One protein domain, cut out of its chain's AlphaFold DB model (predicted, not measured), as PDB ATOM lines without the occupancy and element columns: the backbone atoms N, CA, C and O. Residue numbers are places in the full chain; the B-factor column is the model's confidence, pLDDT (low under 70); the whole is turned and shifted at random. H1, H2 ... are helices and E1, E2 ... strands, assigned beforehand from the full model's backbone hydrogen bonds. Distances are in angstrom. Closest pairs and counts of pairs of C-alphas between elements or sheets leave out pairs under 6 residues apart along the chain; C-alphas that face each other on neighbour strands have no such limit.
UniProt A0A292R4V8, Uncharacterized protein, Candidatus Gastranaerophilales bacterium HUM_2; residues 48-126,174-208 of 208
ATOM      1  N   SER A  48      80.454  64.322 104.940       82.38
ATOM      2  CA  SER A  48      81.050  64.461 106.273       82.38
ATOM      3  C   SER A  48      80.396  65.557 107.119       82.38
ATOM      4  O   SER A  48      80.525  65.539 108.339       82.38
ATOM      5  N   SER A  49      79.726  66.518 106.480       86.94
ATOM      6  CA  SER A  49      79.081  67.659 107.129       86.94
ATOM      7  C   SER A  49      77.902  68.165 106.300       86.94
ATOM      8  O   SER A  49      77.855  67.944 105.082       86.94
ATOM      9  N   GLY A  50      76.961  68.807 106.992       87.81
ATOM     10  CA  GLY A  50      75.830  69.508 106.397       87.81
ATOM     11  C   GLY A  50      76.139  70.966 106.066       87.81
ATOM     12  O   GLY A  50      77.162  71.506 106.494       87.81
ATOM     13  N   ASP A  51      75.245  71.587 105.306       91.00
ATOM     14  CA  ASP A  51      75.210  73.024 105.037       91.00
ATOM     15  C   ASP A  51      74.075  73.733 105.807       91.00
ATOM     16  O   ASP A  51      73.440  73.163 106.695       91.00
ATOM     17  N   GLU A  52      73.846  75.012 105.506       90.56
ATOM     18  CA  GLU A  52      72.802  75.818 106.149       90.56
ATOM     19  C   GLU A  52      71.392  75.257 105.906       90.56
ATOM     20  O   GLU A  52      70.589  75.206 106.837       90.56
ATOM     21  N   SER A  53      71.114  74.753 104.700       89.19
ATOM     22  CA  SER A  53      69.813  74.171 104.356       89.19
ATOM     23  C   SER A  53      69.559  72.851 105.091       89.19
ATOM     24  O   SER A  53      68.439  72.575 105.532       89.19
ATOM     25  N   ASP A  54      70.616  72.059 105.304       92.62
ATOM     26  CA  ASP A  54      70.554  70.858 106.131       92.62
ATOM     27  C   ASP A  54      70.187  71.213 107.582       92.62
ATOM     28  O   ASP A  54      69.322  70.573 108.182       92.62
ATOM     29  N   GLU A  55      70.802  72.257 108.142       94.06
ATOM     30  CA  GLU A  55      70.526  72.717 109.505       94.06
ATOM     31  C   GLU A  55      69.118  73.290 109.679       94.06
ATOM     32  O   GLU A  55      68.478  73.052 110.709       94.06
ATOM     33  N   GLU A  56      68.611  74.018 108.685       93.19
ATOM     34  CA  GLU A  56      67.224  74.485 108.660       93.19
ATOM     35  C   GLU A  56      66.240  73.312 108.678       93.19
ATOM     36  O   GLU A  56      65.304  73.301 109.485       93.19
ATOM     37  N   PHE A  57      66.485  72.288 107.855       94.31
ATOM     38  CA  PHE A  57      65.655  71.089 107.834       94.31
ATOM     39  C   PHE A  57      65.688  70.340 109.171       94.31
ATOM     40  O   PHE A  57      64.634  69.942 109.674       94.31
ATOM     41  N   ILE A  58      66.868  70.174 109.783       95.31
ATOM     42  CA  ILE A  58      66.971  69.469 111.065       95.31
ATOM     43  C   ILE A  58      66.229  70.225 112.164       95.31
ATOM     44  O   ILE A  58      65.398  69.621 112.839       95.31
ATOM     45  N   LYS A  59      66.441  71.539 112.299       95.75
ATOM     46  CA  LYS A  59      65.728  72.356 113.298       95.75
ATOM     47  C   LYS A  59      64.218  72.314 113.101       95.75
ATOM     48  O   LYS A  59      63.466  72.280 114.074       95.75
ATOM     49  N   PHE A  60      63.761  72.321 111.851       94.50
ATOM     50  CA  PHE A  60      62.343  72.185 111.546       94.50
ATOM     51  C   PHE A  60      61.783  70.850 112.060       94.50
ATOM     52  O   PHE A  60      60.787  70.854 112.781       94.50
ATOM     53  N   ILE A  61      62.433  69.724 111.753       95.75
ATOM     54  CA  ILE A  61      61.989  68.397 112.203       95.75
ATOM     55  C   ILE A  61      62.078  68.257 113.731       95.75
ATOM     56  O   ILE A  61      61.161  67.700 114.334       95.75
ATOM     57  N   GLU A  62      63.128  68.794 114.359       95.81
ATOM     58  CA  GLU A  62      63.275  68.846 115.822       95.81
ATOM     59  C   GLU A  62      62.068  69.528 116.479       95.81
ATOM     60  O   GLU A  62      61.462  68.970 117.396       95.81
ATOM     61  N   ASN A  63      61.655  70.683 115.951       95.38
ATOM     62  CA  ASN A  63      60.503  71.425 116.459       95.38
ATOM     63  C   ASN A  63      59.165  70.731 116.157       95.38
ATOM     64  O   ASN A  63      58.319  70.622 117.040       95.38
ATOM     65  N   GLU A  64      58.966  70.254 114.926       93.75
ATOM     66  CA  GLU A  64      57.699  69.658 114.476       93.75
ATOM     67  C   GLU A  64      57.359  68.368 115.235       93.75
ATOM     68  O   GLU A  64      56.194  68.109 115.538       93.75
ATOM     69  N   TYR A  65      58.370  67.555 115.547       93.19
ATOM     70  CA  TYR A  65      58.186  66.268 116.222       93.19
ATOM     71  C   TYR A  65      58.595  66.284 117.696       93.19
ATOM     72  O   TYR A  65      58.468  65.252 118.355       93.19
ATOM     73  N   ASN A  66      59.032  67.434 118.220       95.25
ATOM     74  CA  ASN A  66      59.512  67.601 119.592       95.25
ATOM     75  C   ASN A  66      60.591  66.563 119.958       95.25
ATOM     76  O   ASN A  66      60.449  65.801 120.917       95.25
ATOM     77  N   ILE A  67      61.649  66.523 119.146       94.94
ATOM     78  CA  ILE A  67      62.818  65.645 119.300       94.94
ATOM     79  C   ILE A  67      64.104  66.474 119.334       94.94
ATOM     80  O   ILE A  67      64.124  67.608 118.855       94.94
ATOM     81  N   SER A  68      65.202  65.890 119.812       95.25
ATOM     82  CA  SER A  68      66.545  66.444 119.644       95.25
ATOM     83  C   SER A  68      67.437  65.492 118.859       95.25
ATOM     84  O   SER A  68      67.466  64.290 119.110       95.25
ATOM     85  N   ARG A  69      68.271  66.027 117.962       92.00
ATOM     86  CA  ARG A  69      69.341  65.258 117.304       92.00
ATOM     87  C   ARG A  69      70.372  64.662 118.271       92.00
ATOM     88  O   ARG A  69      71.177  63.839 117.850       92.00
ATOM     89  N   ASN A  70      70.384  65.127 119.521       93.44
ATOM     90  CA  ASN A  70      71.259  64.630 120.579       93.44
ATOM     91  C   ASN A  70      70.612  63.506 121.404       93.44
ATOM     92  O   ASN A  70      71.277  62.959 122.284       93.44
ATOM     93  N   ASP A  71      69.341  63.177 121.155       92.25
ATOM     94  CA  ASP A  71      68.670  62.062 121.820       92.25
ATOM     95  C   ASP A  71      69.297  60.732 121.374       92.25
ATOM     96  O   ASP A  71      69.617  60.541 120.201       92.25
ATOM     97  N   GLU A  72      69.444  59.778 122.297       89.38
ATOM     98  CA  GLU A  72      70.129  58.498 122.033       89.38
ATOM     99  C   GLU A  72      69.482  57.675 120.910       89.38
ATOM    100  O   GLU A  72      70.147  56.882 120.241       89.38
ATOM    101  N   ASN A  73      68.176  57.845 120.704       90.75
ATOM    102  CA  ASN A  73      67.405  57.137 119.691       90.75
ATOM    103  C   ASN A  73      67.237  57.929 118.385       90.75
ATOM    104  O   ASN A  73      66.515  57.474 117.493       90.75
ATOM    105  N   VAL A  74      67.882  59.093 118.266       92.12
ATOM    106  CA  VAL A  74      67.852  59.941 117.075       92.12
ATOM    107  C   VAL A  74      69.214  59.914 116.388       92.12
ATOM    108  O   VAL A  74      70.266  59.945 117.016       92.12
ATOM    109  N   SER A  75      69.213  59.843 115.058       90.25
ATOM    110  CA  SER A  75      70.442  59.925 114.268       90.25
ATOM    111  C   SER A  75      70.244  60.785 113.032       90.25
ATOM    112  O   SER A  75      69.213  60.689 112.364       90.25
ATOM    113  N   VAL A  76      71.250  61.598 112.718       90.25
ATOM    114  CA  VAL A  76      71.282  62.459 111.533       90.25
ATOM    115  C   VAL A  76      72.299  61.914 110.537       90.25
ATOM    116  O   VAL A  76      73.405  61.523 110.913       90.25
ATOM    117  N   GLN A  77      71.929  61.899 109.258       87.50
ATOM    118  CA  GLN A  77      72.809  61.532 108.156       87.50
ATOM    119  C   GLN A  77      72.719  62.563 107.030       87.50
ATOM    120  O   GLN A  77      71.651  62.773 106.455       87.50
ATOM    121  N   TYR A  78      73.866  63.132 106.661       87.62
ATOM    122  CA  TYR A  78      74.023  63.953 105.462       87.62
ATOM    123  C   TYR A  78      74.265  63.031 104.265       87.62
ATOM    124  O   TYR A  78      75.327  62.423 104.124       87.62
ATOM    125  N   ASN A  79      73.268  62.865 103.407       83.00
ATOM    126  CA  ASN A  79      73.333  61.918 102.301       83.00
ATOM    127  C   ASN A  79      74.201  62.470 101.160       83.00
ATOM    128  O   ASN A  79      74.227  63.675 100.897       83.00
ATOM    129  N   GLY A  80      74.887  61.582 100.433       76.62
ATOM    130  CA  GLY A  80      75.751  61.963  99.309       76.62
ATOM    131  C   GLY A  80      75.011  62.523  98.086       76.62
ATOM    132  O   GLY A  80      75.645  63.064  97.188       76.62
ATOM    133  N   ASN A  81      73.678  62.430  98.053       77.75
ATOM    134  CA  ASN A  81      72.822  63.039  97.029       77.75
ATOM    135  C   ASN A  81      72.350  64.463  97.393       77.75
ATOM    136  O   ASN A  81      71.408  64.956  96.782       77.75
ATOM    137  N   GLY A  82      72.952  65.093  98.408       81.94
ATOM    138  CA  GLY A  82      72.602  66.452  98.836       81.94
ATOM    139  C   GLY A  82      71.364  66.548  99.733       81.94
ATOM    140  O   GLY A  82      70.928  67.649 100.028       81.94
ATOM    141  N   THR A  83      70.801  65.424 100.187       87.31
ATOM    142  CA  THR A  83      69.683  65.425 101.152       87.31
ATOM    143  C   THR A  83      70.176  65.202 102.580       87.31
ATOM    144  O   THR A  83      71.317  64.781 102.796       87.31
ATOM    145  N   THR A  84      69.295  65.416 103.554       91.00
ATOM    146  CA  THR A  84      69.522  65.106 104.967       91.00
ATOM    147  C   THR A  84      68.435  64.178 105.475       91.00
ATOM    148  O   THR A  84      67.256  64.386 105.196       91.00
ATOM    149  N   SER A  85      68.842  63.141 106.209       91.12
ATOM    150  CA  SER A  85      67.959  62.173 106.855       91.12
ATOM    151  C   SER A  85      68.040  62.284 108.373       91.12
ATOM    152  O   SER A  85      69.134  62.313 108.930       91.12
ATOM    153  N   ILE A  86      66.889  62.258 109.042       93.62
ATOM    154  CA  ILE A  86      66.766  62.214 110.503       93.62
ATOM    155  C   ILE A  86      65.967  60.966 110.846       93.62
ATOM    156  O   ILE A  86      64.787  60.871 110.508       93.62
ATOM    157  N   ALA A  87      66.613  59.987 111.468       93.31
ATOM    158  CA  ALA A  87      65.976  58.750 111.893       93.31
ATOM    159  C   ALA A  87      65.674  58.786 113.391       93.31
ATOM    160  O   ALA A  87      66.561  59.101 114.177       93.31
ATOM    161  N   ILE A  88      64.458  58.398 113.763       94.94
ATOM    162  CA  ILE A  88      64.015  58.136 115.131       94.94
ATOM    163  C   ILE A  88      63.775  56.634 115.255       94.94
ATOM    164  O   ILE A  88      62.920  56.076 114.562       94.94
ATOM    165  N   VAL A  89      64.503  55.979 116.149       93.31
ATOM    166  CA  VAL A  89      64.245  54.590 116.529       93.31
ATOM    167  C   VAL A  89      63.241  54.605 117.675       93.31
ATOM    168  O   VAL A  89      63.543  55.020 118.790       93.31
ATOM    169  N   GLU A  90      62.012  54.187 117.399       92.12
ATOM    170  CA  GLU A  90      60.938  54.199 118.397       92.12
ATOM    171  C   GLU A  90      61.030  52.958 119.296       92.12
ATOM    172  O   GLU A  90      60.683  53.009 120.472       92.12
ATOM    173  N   ASN A  91      61.476  51.833 118.728       90.44
ATOM    174  CA  ASN A  91      61.870  50.600 119.415       90.44
ATOM    175  C   ASN A  91      62.531  49.635 118.409       90.44
ATOM    176  O   ASN A  91      62.621  49.920 117.218       90.44
ATOM    177  N   GLU A  92      62.929  48.445 118.864       86.62
ATOM    178  CA  GLU A  92      63.524  47.381 118.032       86.62
ATOM    179  C   GLU A  92      62.661  46.926 116.834       86.62
ATOM    180  O   GLU A  92      63.160  46.279 115.911       86.62
ATOM    181  N   ASN A  93      61.360  47.237 116.837       92.38
ATOM    182  CA  ASN A  93      60.407  46.849 115.798       92.38
ATOM    183  C   ASN A  93      60.032  48.004 114.870       92.38
ATOM    184  O   ASN A  93      59.350  47.759 113.872       92.38
ATOM    185  N   LYS A  94      60.403  49.248 115.195       94.31
ATOM    186  CA  LYS A  94      59.887  50.416 114.486       94.31
ATOM    187  C   LYS A  94      60.866  51.586 114.484       94.31
ATOM    188  O   LYS A  94      61.403  51.972 115.522       94.31
ATOM    189  N   ALA A  95      61.068  52.154 113.303       95.00
ATOM    190  CA  ALA A  95      61.783  53.409 113.136       95.00
ATOM    191  C   ALA A  95      61.084  54.292 112.104       95.00
ATOM    192  O   ALA A  95      60.485  53.801 111.144       95.00
ATOM    193  N   THR A  96      61.232  55.600 112.269       95.31
ATOM    194  CA  THR A  96      60.760  56.607 111.321       95.31
ATOM    195  C   THR A  96      61.950  57.424 110.834       95.31
ATOM    196  O   THR A  96      62.773  57.843 111.636       95.31
ATOM    197  N   ILE A  97      62.056  57.650 109.528       93.88
ATOM    198  CA  ILE A  97      63.111  58.445 108.897       93.88
ATOM    199  C   ILE A  97      62.457  59.597 108.142       93.88
ATOM    200  O   ILE A  97      61.633  59.365 107.257       93.88
ATOM    201  N   PHE A  98      62.842  60.825 108.462       93.75
ATOM    202  CA  PHE A  98      62.483  62.020 107.707       93.75
ATOM    203  C   PHE A  98      63.618  62.375 106.765       93.75
ATOM    204  O   PHE A  98      64.771  62.340 107.181       93.75
ATOM    205  N   THR A  99      63.321  62.702 105.511       91.75
ATOM    206  CA  THR A  99      64.351  63.040 104.521       91.75
ATOM    207  C   THR A  99      63.942  64.271 103.729       91.75
ATOM    208  O   THR A  99      62.812  64.318 103.231       91.75
ATOM    209  N   SER A 100      64.852  65.233 103.567       91.31
ATOM    210  CA  SER A 100      64.649  66.327 102.614       91.31
ATOM    211  C   SER A 100      64.570  65.780 101.175       91.31
ATOM    212  O   SER A 100      65.198  64.762 100.870       91.31
ATOM    213  N   PRO A 101      63.753  66.371 100.290       88.19
ATOM    214  CA  PRO A 101      63.690  65.955  98.894       88.19
ATOM    215  C   PRO A 101      64.987  66.316  98.153       88.19
ATOM    216  O   PRO A 101      65.640  67.306  98.477       88.19
ATOM    217  N   THR A 102      65.363  65.528  97.141       85.44
ATOM    218  CA  THR A 102      66.347  65.991  96.144       85.44
ATOM    219  C   THR A 102      65.734  67.076  95.255       85.44
ATOM    220  O   THR A 102      64.514  67.200  95.173       85.44
ATOM    221  N   ILE A 103      66.565  67.811  94.511       81.50
ATOM    222  CA  ILE A 103      66.098  68.811  93.533       81.50
ATOM    223  C   ILE A 103      65.147  68.182  92.498       81.50
ATOM    224  O   ILE A 103      64.169  68.797  92.076       81.50
ATOM    225  N   GLU A 104      65.419  66.948  92.070       80.81
ATOM    226  CA  GLU A 104      64.557  66.204  91.152       80.81
ATOM    227  C   GLU A 104      63.244  65.785  91.819       80.81
ATOM    228  O   GLU A 104      62.183  65.900  91.205       80.81
ATOM    229  N   GLU A 105      63.296  65.333  93.075       81.31
ATOM    230  CA  GLU A 105      62.106  64.967  93.844       81.31
ATOM    231  C   GLU A 105      61.211  66.185  94.111       81.31
ATOM    232  O   GLU A 105      59.999  66.058  93.987       81.31
ATOM    233  N   THR A 106      61.771  67.369  94.378       81.12
ATOM    234  CA  THR A 106      61.010  68.623  94.533       81.12
ATOM    235  C   THR A 106      60.126  68.906  93.319       81.12
ATOM    236  O   THR A 106      58.956  69.250  93.473       81.12
ATOM    237  N   LYS A 107      60.642  68.696  92.102       78.12
ATOM    238  CA  LYS A 107      59.858  68.878  90.868       78.12
ATOM    239  C   LYS A 107      58.736  67.855  90.751       78.12
ATOM    240  O   LYS A 107      57.628  68.197  90.365       78.12
ATOM    241  N   LEU A 108      59.000  66.600  91.122       73.31
ATOM    242  CA  LEU A 108      57.963  65.565  91.161       73.31
ATOM    243  C   LEU A 108      56.878  65.895  92.195       73.31
ATOM    244  O   LEU A 108      55.711  65.563  91.998       73.31
ATOM    245  N   LEU A 109      57.245  66.561  93.291       74.12
ATOM    246  CA  LEU A 109      56.312  66.984  94.328       74.12
ATOM    247  C   LEU A 109      55.384  68.122  93.880       74.12
ATOM    248  O   LEU A 109      54.288  68.218  94.438       74.12
ATOM    249  N   GLU A 110      55.736  68.912  92.858       69.50
ATOM    250  CA  GLU A 110      54.831  69.911  92.253       69.50
ATOM    251  C   GLU A 110      53.536  69.271  91.730       69.50
ATOM    252  O   GLU A 110      52.464  69.872  91.811       69.50
ATOM    253  N   GLU A 111      53.620  68.025  91.256       64.44
ATOM    254  CA  GLU A 111      52.482  67.259  90.741       64.44
ATOM    255  C   GLU A 111      51.678  66.553  91.852       64.44
ATOM    256  O   GLU A 111      50.537  66.136  91.634       64.44
ATOM    257  N   TYR A 112      52.235  66.434  93.066       63.91
ATOM    258  CA  TYR A 112      51.538  65.849  94.214       63.91
ATOM    259  C   TYR A 112      50.552  66.858  94.817       63.91
ATOM    260  O   TYR A 112      50.936  67.886  95.371       63.91
ATOM    261  N   ASN A 113      49.259  66.552  94.779       56.91
ATOM    262  CA  ASN A 113      48.225  67.394  95.381       56.91
ATOM    263  C   ASN A 113      48.250  67.276  96.924       56.91
ATOM    264  O   ASN A 113      48.438  66.184  97.463       56.91
ATOM    265  N   GLU A 114      48.011  68.371  97.649       50.78
ATOM    266  CA  GLU A 114      47.870  68.409  99.119       50.78
ATOM    267  C   GLU A 114      46.812  67.417  99.649       50.78
ATOM    268  O   GLU A 114      46.926  66.902 100.761       50.78
ATOM    269  N   ASN A 115      45.816  67.077  98.822       45.50
ATOM    270  CA  ASN A 115      44.776  66.094  99.139       45.50
ATOM    271  C   ASN A 115      45.204  64.631  98.936       45.50
ATOM    272  O   ASN A 115      44.516  63.713  99.384       45.50
ATOM    273  N   THR A 116      46.344  64.382  98.294       48.03
ATOM    274  CA  THR A 116      46.947  63.051  98.210       48.03
ATOM    275  C   THR A 116      47.931  62.866  99.358       48.03
ATOM    276  O   THR A 116      49.143  62.939  99.181       48.03
ATOM    277  N   ARG A 117      47.404  62.540 100.548       50.88
ATOM    278  CA  ARG A 117      48.147  61.772 101.565       50.88
ATOM    279  C   ARG A 117      48.429  60.376 101.000       50.88
ATOM    280  O   ARG A 117      47.772  59.397 101.343       50.88
ATOM    281  N   GLY A 118      49.330  60.315 100.031       63.38
ATOM    282  CA  GLY A 118      49.632  59.119  99.270       63.38
ATOM    283  C   GLY A 118      50.895  58.484  99.809       63.38
ATOM    284  O   GLY A 118      51.958  59.101  99.816       63.38
ATOM    285  N   ILE A 119      50.793  57.234 100.240       64.75
ATOM    286  CA  ILE A 119      51.962  56.358 100.283       64.75
ATOM    287  C   ILE A 119      52.595  56.408  98.886       64.75
ATOM    288  O   ILE A 119      51.949  56.027  97.913       64.75
ATOM    289  N   ALA A 120      53.830  56.898  98.795       77.44
ATOM    290  CA  ALA A 120      54.574  56.986  97.545       77.44
ATOM    291  C   ALA A 120      54.997  55.589  97.085       77.44
ATOM    292  O   ALA A 120      54.856  55.242  95.917       77.44
ATOM    293  N   TRP A 121      55.461  54.755  98.021       81.62
ATOM    294  CA  TRP A 121      55.741  53.348  97.752       81.62
ATOM    295  C   TRP A 121      55.828  52.507  99.028       81.62
ATOM    296  O   TRP A 121      55.919  53.004 100.151       81.62
ATOM    297  N   THR A 122      55.800  51.185  98.844       86.50
ATOM    298  CA  THR A 122      56.035  50.188  99.895       86.50
ATOM    299  C   THR A 122      57.035  49.140  99.408       86.50
ATOM    300  O   THR A 122      56.980  48.713  98.255       86.50
ATOM    301  N   ALA A 123      57.931  48.711 100.294       86.56
ATOM    302  CA  ALA A 123      58.895  47.646 100.053       86.56
ATOM    303  C   ALA A 123      59.005  46.711 101.266       86.56
ATOM    304  O   ALA A 123      58.701  47.086 102.395       86.56
ATOM    305  N   LEU A 124      59.459  45.487 101.030       87.94
ATOM    306  CA  LEU A 124      59.914  44.545 102.043       87.94
ATOM    307  C   LEU A 124      61.422  44.395 101.897       87.94
ATOM    308  O   LEU A 124      61.912  44.130 100.797       87.94
ATOM    309  N   VAL A 125      62.151  44.539 102.997       86.56
ATOM    310  CA  VAL A 125      63.612  44.437 103.021       86.56
ATOM    311  C   VAL A 125      64.079  43.498 104.126       86.56
ATOM    312  O   VAL A 125      63.447  43.381 105.173       86.56
ATOM    313  N   TRP A 126      65.219  42.853 103.907       86.69
ATOM    314  CA  TRP A 126      66.040  42.281 104.964       86.69
ATOM    315  C   TRP A 126      67.047  43.325 105.417       86.69
ATOM    316  O   TRP A 126      67.892  43.736 104.624       86.69
ATOM    317  N   LYS A 174      58.910  45.829 106.738       93.19
ATOM    318  CA  LYS A 174      58.089  46.587 105.807       93.19
ATOM    319  C   LYS A 174      58.515  48.046 105.868       93.19
ATOM    320  O   LYS A 174      58.531  48.650 106.936       93.19
ATOM    321  N   VAL A 175      58.844  48.596 104.710       91.25
ATOM    322  CA  VAL A 175      59.246  49.985 104.518       91.25
ATOM    323  C   VAL A 175      58.137  50.691 103.757       91.25
ATOM    324  O   VAL A 175      57.752  50.248 102.677       91.25
ATOM    325  N   ILE A 176      57.609  51.772 104.317       89.94
ATOM    326  CA  ILE A 176      56.552  52.584 103.706       89.94
ATOM    327  C   ILE A 176      57.080  54.004 103.595       89.94
ATOM    328  O   ILE A 176      57.414  54.597 104.618       89.94
ATOM    329  N   ARG A 177      57.141  54.553 102.382       87.75
ATOM    330  CA  ARG A 177      57.496  55.958 102.160       87.75
ATOM    331  C   ARG A 177      56.259  56.746 101.770       87.75
ATOM    332  O   ARG A 177      55.492  56.311 100.915       87.75
ATOM    333  N   SER A 178      56.081  57.908 102.373       87.75
ATOM    334  CA  SER A 178      55.028  58.871 102.062       87.75
ATOM    335  C   SER A 178      55.612  60.273 101.987       87.75
ATOM    336  O   SER A 178      56.635  60.564 102.611       87.75
ATOM    337  N   VAL A 179      54.950  61.144 101.235       87.88
ATOM    338  CA  VAL A 179      55.193  62.586 101.304       87.88
ATOM    339  C   VAL A 179      54.395  63.172 102.468       87.88
ATOM    340  O   VAL A 179      53.230  62.825 102.669       87.88
ATOM    341  N   GLU A 180      55.020  64.055 103.236       87.44
ATOM    342  CA  GLU A 180      54.350  64.934 104.189       87.44
ATOM    343  C   GLU A 180      54.347  66.343 103.587       87.44
ATOM    344  O   GLU A 180      55.415  66.901 103.336       87.44
ATOM    345  N   LYS A 181      53.154  66.896 103.336       84.56
ATOM    346  CA  LYS A 181      52.961  68.294 102.928       84.56
ATOM    347  C   LYS A 181      52.341  69.090 104.073       84.56
ATOM    348  O   LYS A 181      51.379  68.640 104.701       84.56
ATOM    349  N   LYS A 182      52.896  70.266 104.349       82.81
ATOM    350  CA  LYS A 182      52.428  71.222 105.354       82.81
ATOM    351  C   LYS A 182      51.726  72.400 104.680       82.81
ATOM    352  O   LYS A 182      51.989  72.667 103.508       82.81
ATOM    353  N   PRO A 183      50.859  73.125 105.412       84.06
ATOM    354  CA  PRO A 183      50.283  74.364 104.911       84.06
ATOM    355  C   PRO A 183      51.381  75.320 104.442       84.06
ATOM    356  O   PRO A 183      52.307  75.620 105.195       84.06
ATOM    357  N   CYS A 184      51.261  75.787 103.206       83.31
ATOM    358  CA  CYS A 184      52.238  76.645 102.559       83.31
ATOM    359  C   CYS A 184      51.593  77.997 102.205       83.31
ATOM    360  O   CYS A 184      50.463  78.014 101.716       83.31
ATOM    361  N   PRO A 185      52.269  79.140 102.438       85.44
ATOM    362  CA  PRO A 185      51.717  80.461 102.125       85.44
ATOM    363  C   PRO A 185      51.817  80.830 100.634       85.44
ATOM    364  O   PRO A 185      51.335  81.888 100.232       85.44
ATOM    365  N   TYR A 186      52.456  79.990  99.819       85.31
ATOM    366  CA  TYR A 186      52.609  80.174  98.377       85.31
ATOM    367  C   TYR A 186      51.594  79.304  97.610       85.31
ATOM    368  O   TYR A 186      50.948  78.443  98.208       85.31
ATOM    369  N   PRO A 187      51.408  79.511  96.291       81.50
ATOM    370  CA  PRO A 187      50.561  78.633  95.490       81.50
ATOM    371  C   PRO A 187      50.996  77.161  95.635       81.50
ATOM    372  O   PRO A 187      52.193  76.904  95.546       81.50
ATOM    373  N   PRO A 188      50.078  76.187  95.785       72.88
ATOM    374  CA  PRO A 188      50.420  74.787  96.092       72.88
ATOM    375  C   PRO A 188      51.442  74.117  95.157       72.88
ATOM    376  O   PRO A 188      52.173  73.215  95.560       72.88
ATOM    377  N   SER A 189      51.498  74.549  93.894       75.12
ATOM    378  CA  SER A 189      52.434  74.044  92.885       75.12
ATOM    379  C   SER A 189      53.754  74.822  92.822       75.12
ATOM    380  O   SER A 189      54.540  74.602  91.908       75.12
ATOM    381  N   SER A 190      53.990  75.788  93.713       81.12
ATOM    382  CA  SER A 190      55.226  76.565  93.707       81.12
ATOM    383  C   SER A 190      56.380  75.734  94.260       81.12
ATOM    384  O   SER A 190      56.193  74.909  95.155       81.12
ATOM    385  N   GLN A 191      57.590  75.975  93.756       81.19
ATOM    386  CA  GLN A 191      58.791  75.277  94.218       81.19
ATOM    387  C   GLN A 191      58.952  75.373  95.744       81.19
ATOM    388  O   GLN A 191      59.251  74.380  96.397       81.19
ATOM    389  N   GLN A 192      58.637  76.535  96.326       84.06
ATOM    390  CA  GLN A 192      58.722  76.770  97.769       84.06
ATOM    391  C   GLN A 192      57.846  75.804  98.578       84.06
ATOM    392  O   GLN A 192      58.266  75.359  99.636       84.06
ATOM    393  N   CYS A 193      56.650  75.443  98.096       85.06
ATOM    394  CA  CYS A 193      55.773  74.500  98.800       85.06
ATOM    395  C   CYS A 193      56.210  73.036  98.665       85.06
ATOM    396  O   CYS A 193      55.660  72.167  99.343       85.06
ATOM    397  N   ASN A 194      57.167  72.757  97.781       84.06
ATOM    398  CA  ASN A 194      57.663  71.417  97.479       84.06
ATOM    399  C   ASN A 194      59.070  71.166  98.035       84.06
ATOM    400  O   ASN A 194      59.637  70.096  97.822       84.06
ATOM    401  N   GLU A 195      59.593  72.123  98.795       85.31
ATOM    402  CA  GLU A 195      60.856  72.050  99.520       85.31
ATOM    403  C   GLU A 195      60.599  72.109 101.035       85.31
ATOM    404  O   GLU A 195      59.513  72.511 101.479       85.31
ATOM    405  N   PRO A 196      61.575  71.717 101.870       84.62
ATOM    406  CA  PRO A 196      61.509  71.973 103.298       84.62
ATOM    407  C   PRO A 196      61.326  73.474 103.587       84.62
ATOM    408  O   PRO A 196      61.895  74.301 102.878       84.62
ATOM    409  N   PRO A 197      60.552  73.853 104.621       86.50
ATOM    410  CA  PRO A 197      59.869  72.995 105.599       86.50
ATOM    411  C   PRO A 197      58.496  72.463 105.139       86.50
ATOM    412  O   PRO A 197      57.830  71.740 105.880       86.50
ATOM    413  N   TYR A 198      58.036  72.824 103.940       86.62
ATOM    414  CA  TYR A 198      56.657  72.584 103.507       86.62
ATOM    415  C   TYR A 198      56.425  71.192 102.937       86.62
ATOM    416  O   TYR A 198      55.329  70.656 103.088       86.62
ATOM    417  N   ALA A 199      57.442  70.584 102.334       88.94
ATOM    418  CA  ALA A 199      57.378  69.204 101.897       88.94
ATOM    419  C   ALA A 199      58.649  68.441 102.259       88.94
ATOM    420  O   ALA A 199      59.772  68.916 102.097       88.94
ATOM    421  N   TYR A 200      58.457  67.222 102.747       90.75
ATOM    422  CA  TYR A 200      59.537  66.292 103.035       90.75
ATOM    423  C   TYR A 200      59.022  64.863 102.962       90.75
ATOM    424  O   TYR A 200      57.819  64.585 102.964       90.75
ATOM    425  N   TRP A 201      59.952  63.925 102.904       90.38
ATOM    426  CA  TRP A 201      59.616  62.519 102.891       90.38
ATOM    427  C   TRP A 201      59.613  61.936 104.290       90.38
ATOM    428  O   TRP A 201      60.488  62.227 105.102       90.38
ATOM    429  N   LYS A 202      58.676  61.024 104.528       92.25
ATOM    430  CA  LYS A 202      58.611  60.193 105.723       92.25
ATOM    431  C   LYS A 202      58.674  58.729 105.322       92.25
ATOM    432  O   LYS A 202      57.826  58.242 104.580       92.25
ATOM    433  N   THR A 203      59.667  58.017 105.832       91.75
ATOM    434  CA  THR A 203      59.840  56.578 105.644       91.75
ATOM    435  C   THR A 203      59.642  55.880 106.981       91.75
ATOM    436  O   THR A 203      60.369  56.147 107.928       91.75
ATOM    437  N   THR A 204      58.682  54.967 107.072       94.00
ATOM    438  CA  THR A 204      58.476  54.129 108.260       94.00
ATOM    439  C   THR A 204      59.020  52.735 107.997       94.00
ATOM    440  O   THR A 204      58.693  52.133 106.974       94.00
ATOM    441  N   LEU A 205      59.821  52.217 108.922       93.94
ATOM    442  CA  LEU A 205      60.252  50.828 108.977       93.94
ATOM    443  C   LEU A 205      59.467  50.133 110.084       93.94
ATOM    444  O   LEU A 205      59.463  50.600 111.219       93.94
ATOM    445  N   GLN A 206      58.829  49.013 109.765       95.25
ATOM    446  CA  GLN A 206      58.094  48.193 110.721       95.25
ATOM    447  C   GLN A 206      58.499  46.733 110.559       95.25
ATOM    448  O   GLN A 206      58.461  46.206 109.449       95.25
ATOM    449  N   ALA A 207      58.903  46.086 111.647       91.75
ATOM    450  CA  ALA A 207      59.271  44.680 111.623       91.75
ATOM    451  C   ALA A 207      58.083  43.797 111.208       91.75
ATOM    452  O   ALA A 207      56.948  44.050 111.621       91.75
ATOM    453  N   CYS A 208      58.374  42.777 110.400       85.75
ATOM    454  CA  CYS A 208      57.421  41.749 109.979       85.75
ATOM    455  C   CYS A 208      57.509  40.497 110.858       85.75
ATOM    456  O   CYS A 208      58.620  40.209 111.368       85.75
TER     457      CYS A 208
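What this domain is: This is residues 48 to 126 and 174 to 208 of the 208 residues of an uncharacterized protein of Candidatus Gastranaerophilales bacterium HUM_2 (UniProt A0A292R4V8). One twisted sheet of six strands forms a wall, with the helix H1 packed along E2 and E3 towards the E1 edge. Two short helices, H2 and H3, sit together at one end of the strands, where E5 ends and E6 begins. The printed part has 114 residues, with three named helices and six named strands in the order H1 E1 E2 E3 H2 E4 E5 H3 E6, and its class is mixed, helices and strands. The sheet's order is E1 E2 E3 E6 E5 E4, all antiparallel. The whole is compact, with a radius of gyration of the C-alphas of 14.1 A and spans of 40 by 31 by 26 A.

How they stand to each other: H1, residues 52 to 65, is on the sheet at a height over the sheet of 9.0 A, in two layers, a helix on one face of a sheet. It lies over E2, residues 84 to 91, and only just over E3, residues 94 to 99, on which 3 of its 14 C-alphas fall. It runs along the strands, at 24 degrees to E2 on the local plane; their closest C-alphas are those of Asp 54 and Thr 84, 6.0 A apart. E1, residues 74 to 78, E2 and E3 form a meander, each strand the antiparallel neighbour of the one before, and two hairpins. N 77 and O 85 are 2.8 A apart, and N 88 and O 96 2.8 A. E3 neighbours E6, residues 199 to 207, with N 97 and O 203 at 2.8 A. E6 neighbours E5, residues 174 to 181, with N 178 and O 202 at 2.8 A. E5 neighbours the edge strand E4, residues 119 to 126, with N 123 and O 175 at 2.8 A. H2, residues 103 to 110, touches H3, residues 191 to 194, the closest C-alphas being those of Thr 106 and Asn 194, 5.3 A apart. Both only graze the sheet, and both are apart from H1. Every O i to N i+4 pair is within hydrogen-bond range in H1 and 3 of 4 in H2; H3 is too short for such a pair.

Where its parts are: H1 begins at C-alpha 52 (72.802, 75.818, 106.149) and is 20.2 A long. E2 measures 21.9 A, E4 20.5 A and E5 22.5 A. E6, 26.5 A, ends at C-alpha 207 (59.271, 44.680, 111.623).

The domain as a whole: The C-alphas of Trp 126 and Pro 185, 40.9 A apart, are the two farthest apart. Residues 127 to 173 are not printed, and C-alphas 126 and 174 are 9.1 A apart across the cut. Of the links that are printed whole, none is long. Mean pLDDT of the printed part is 85.6, and residues 110 to 119 are under 70.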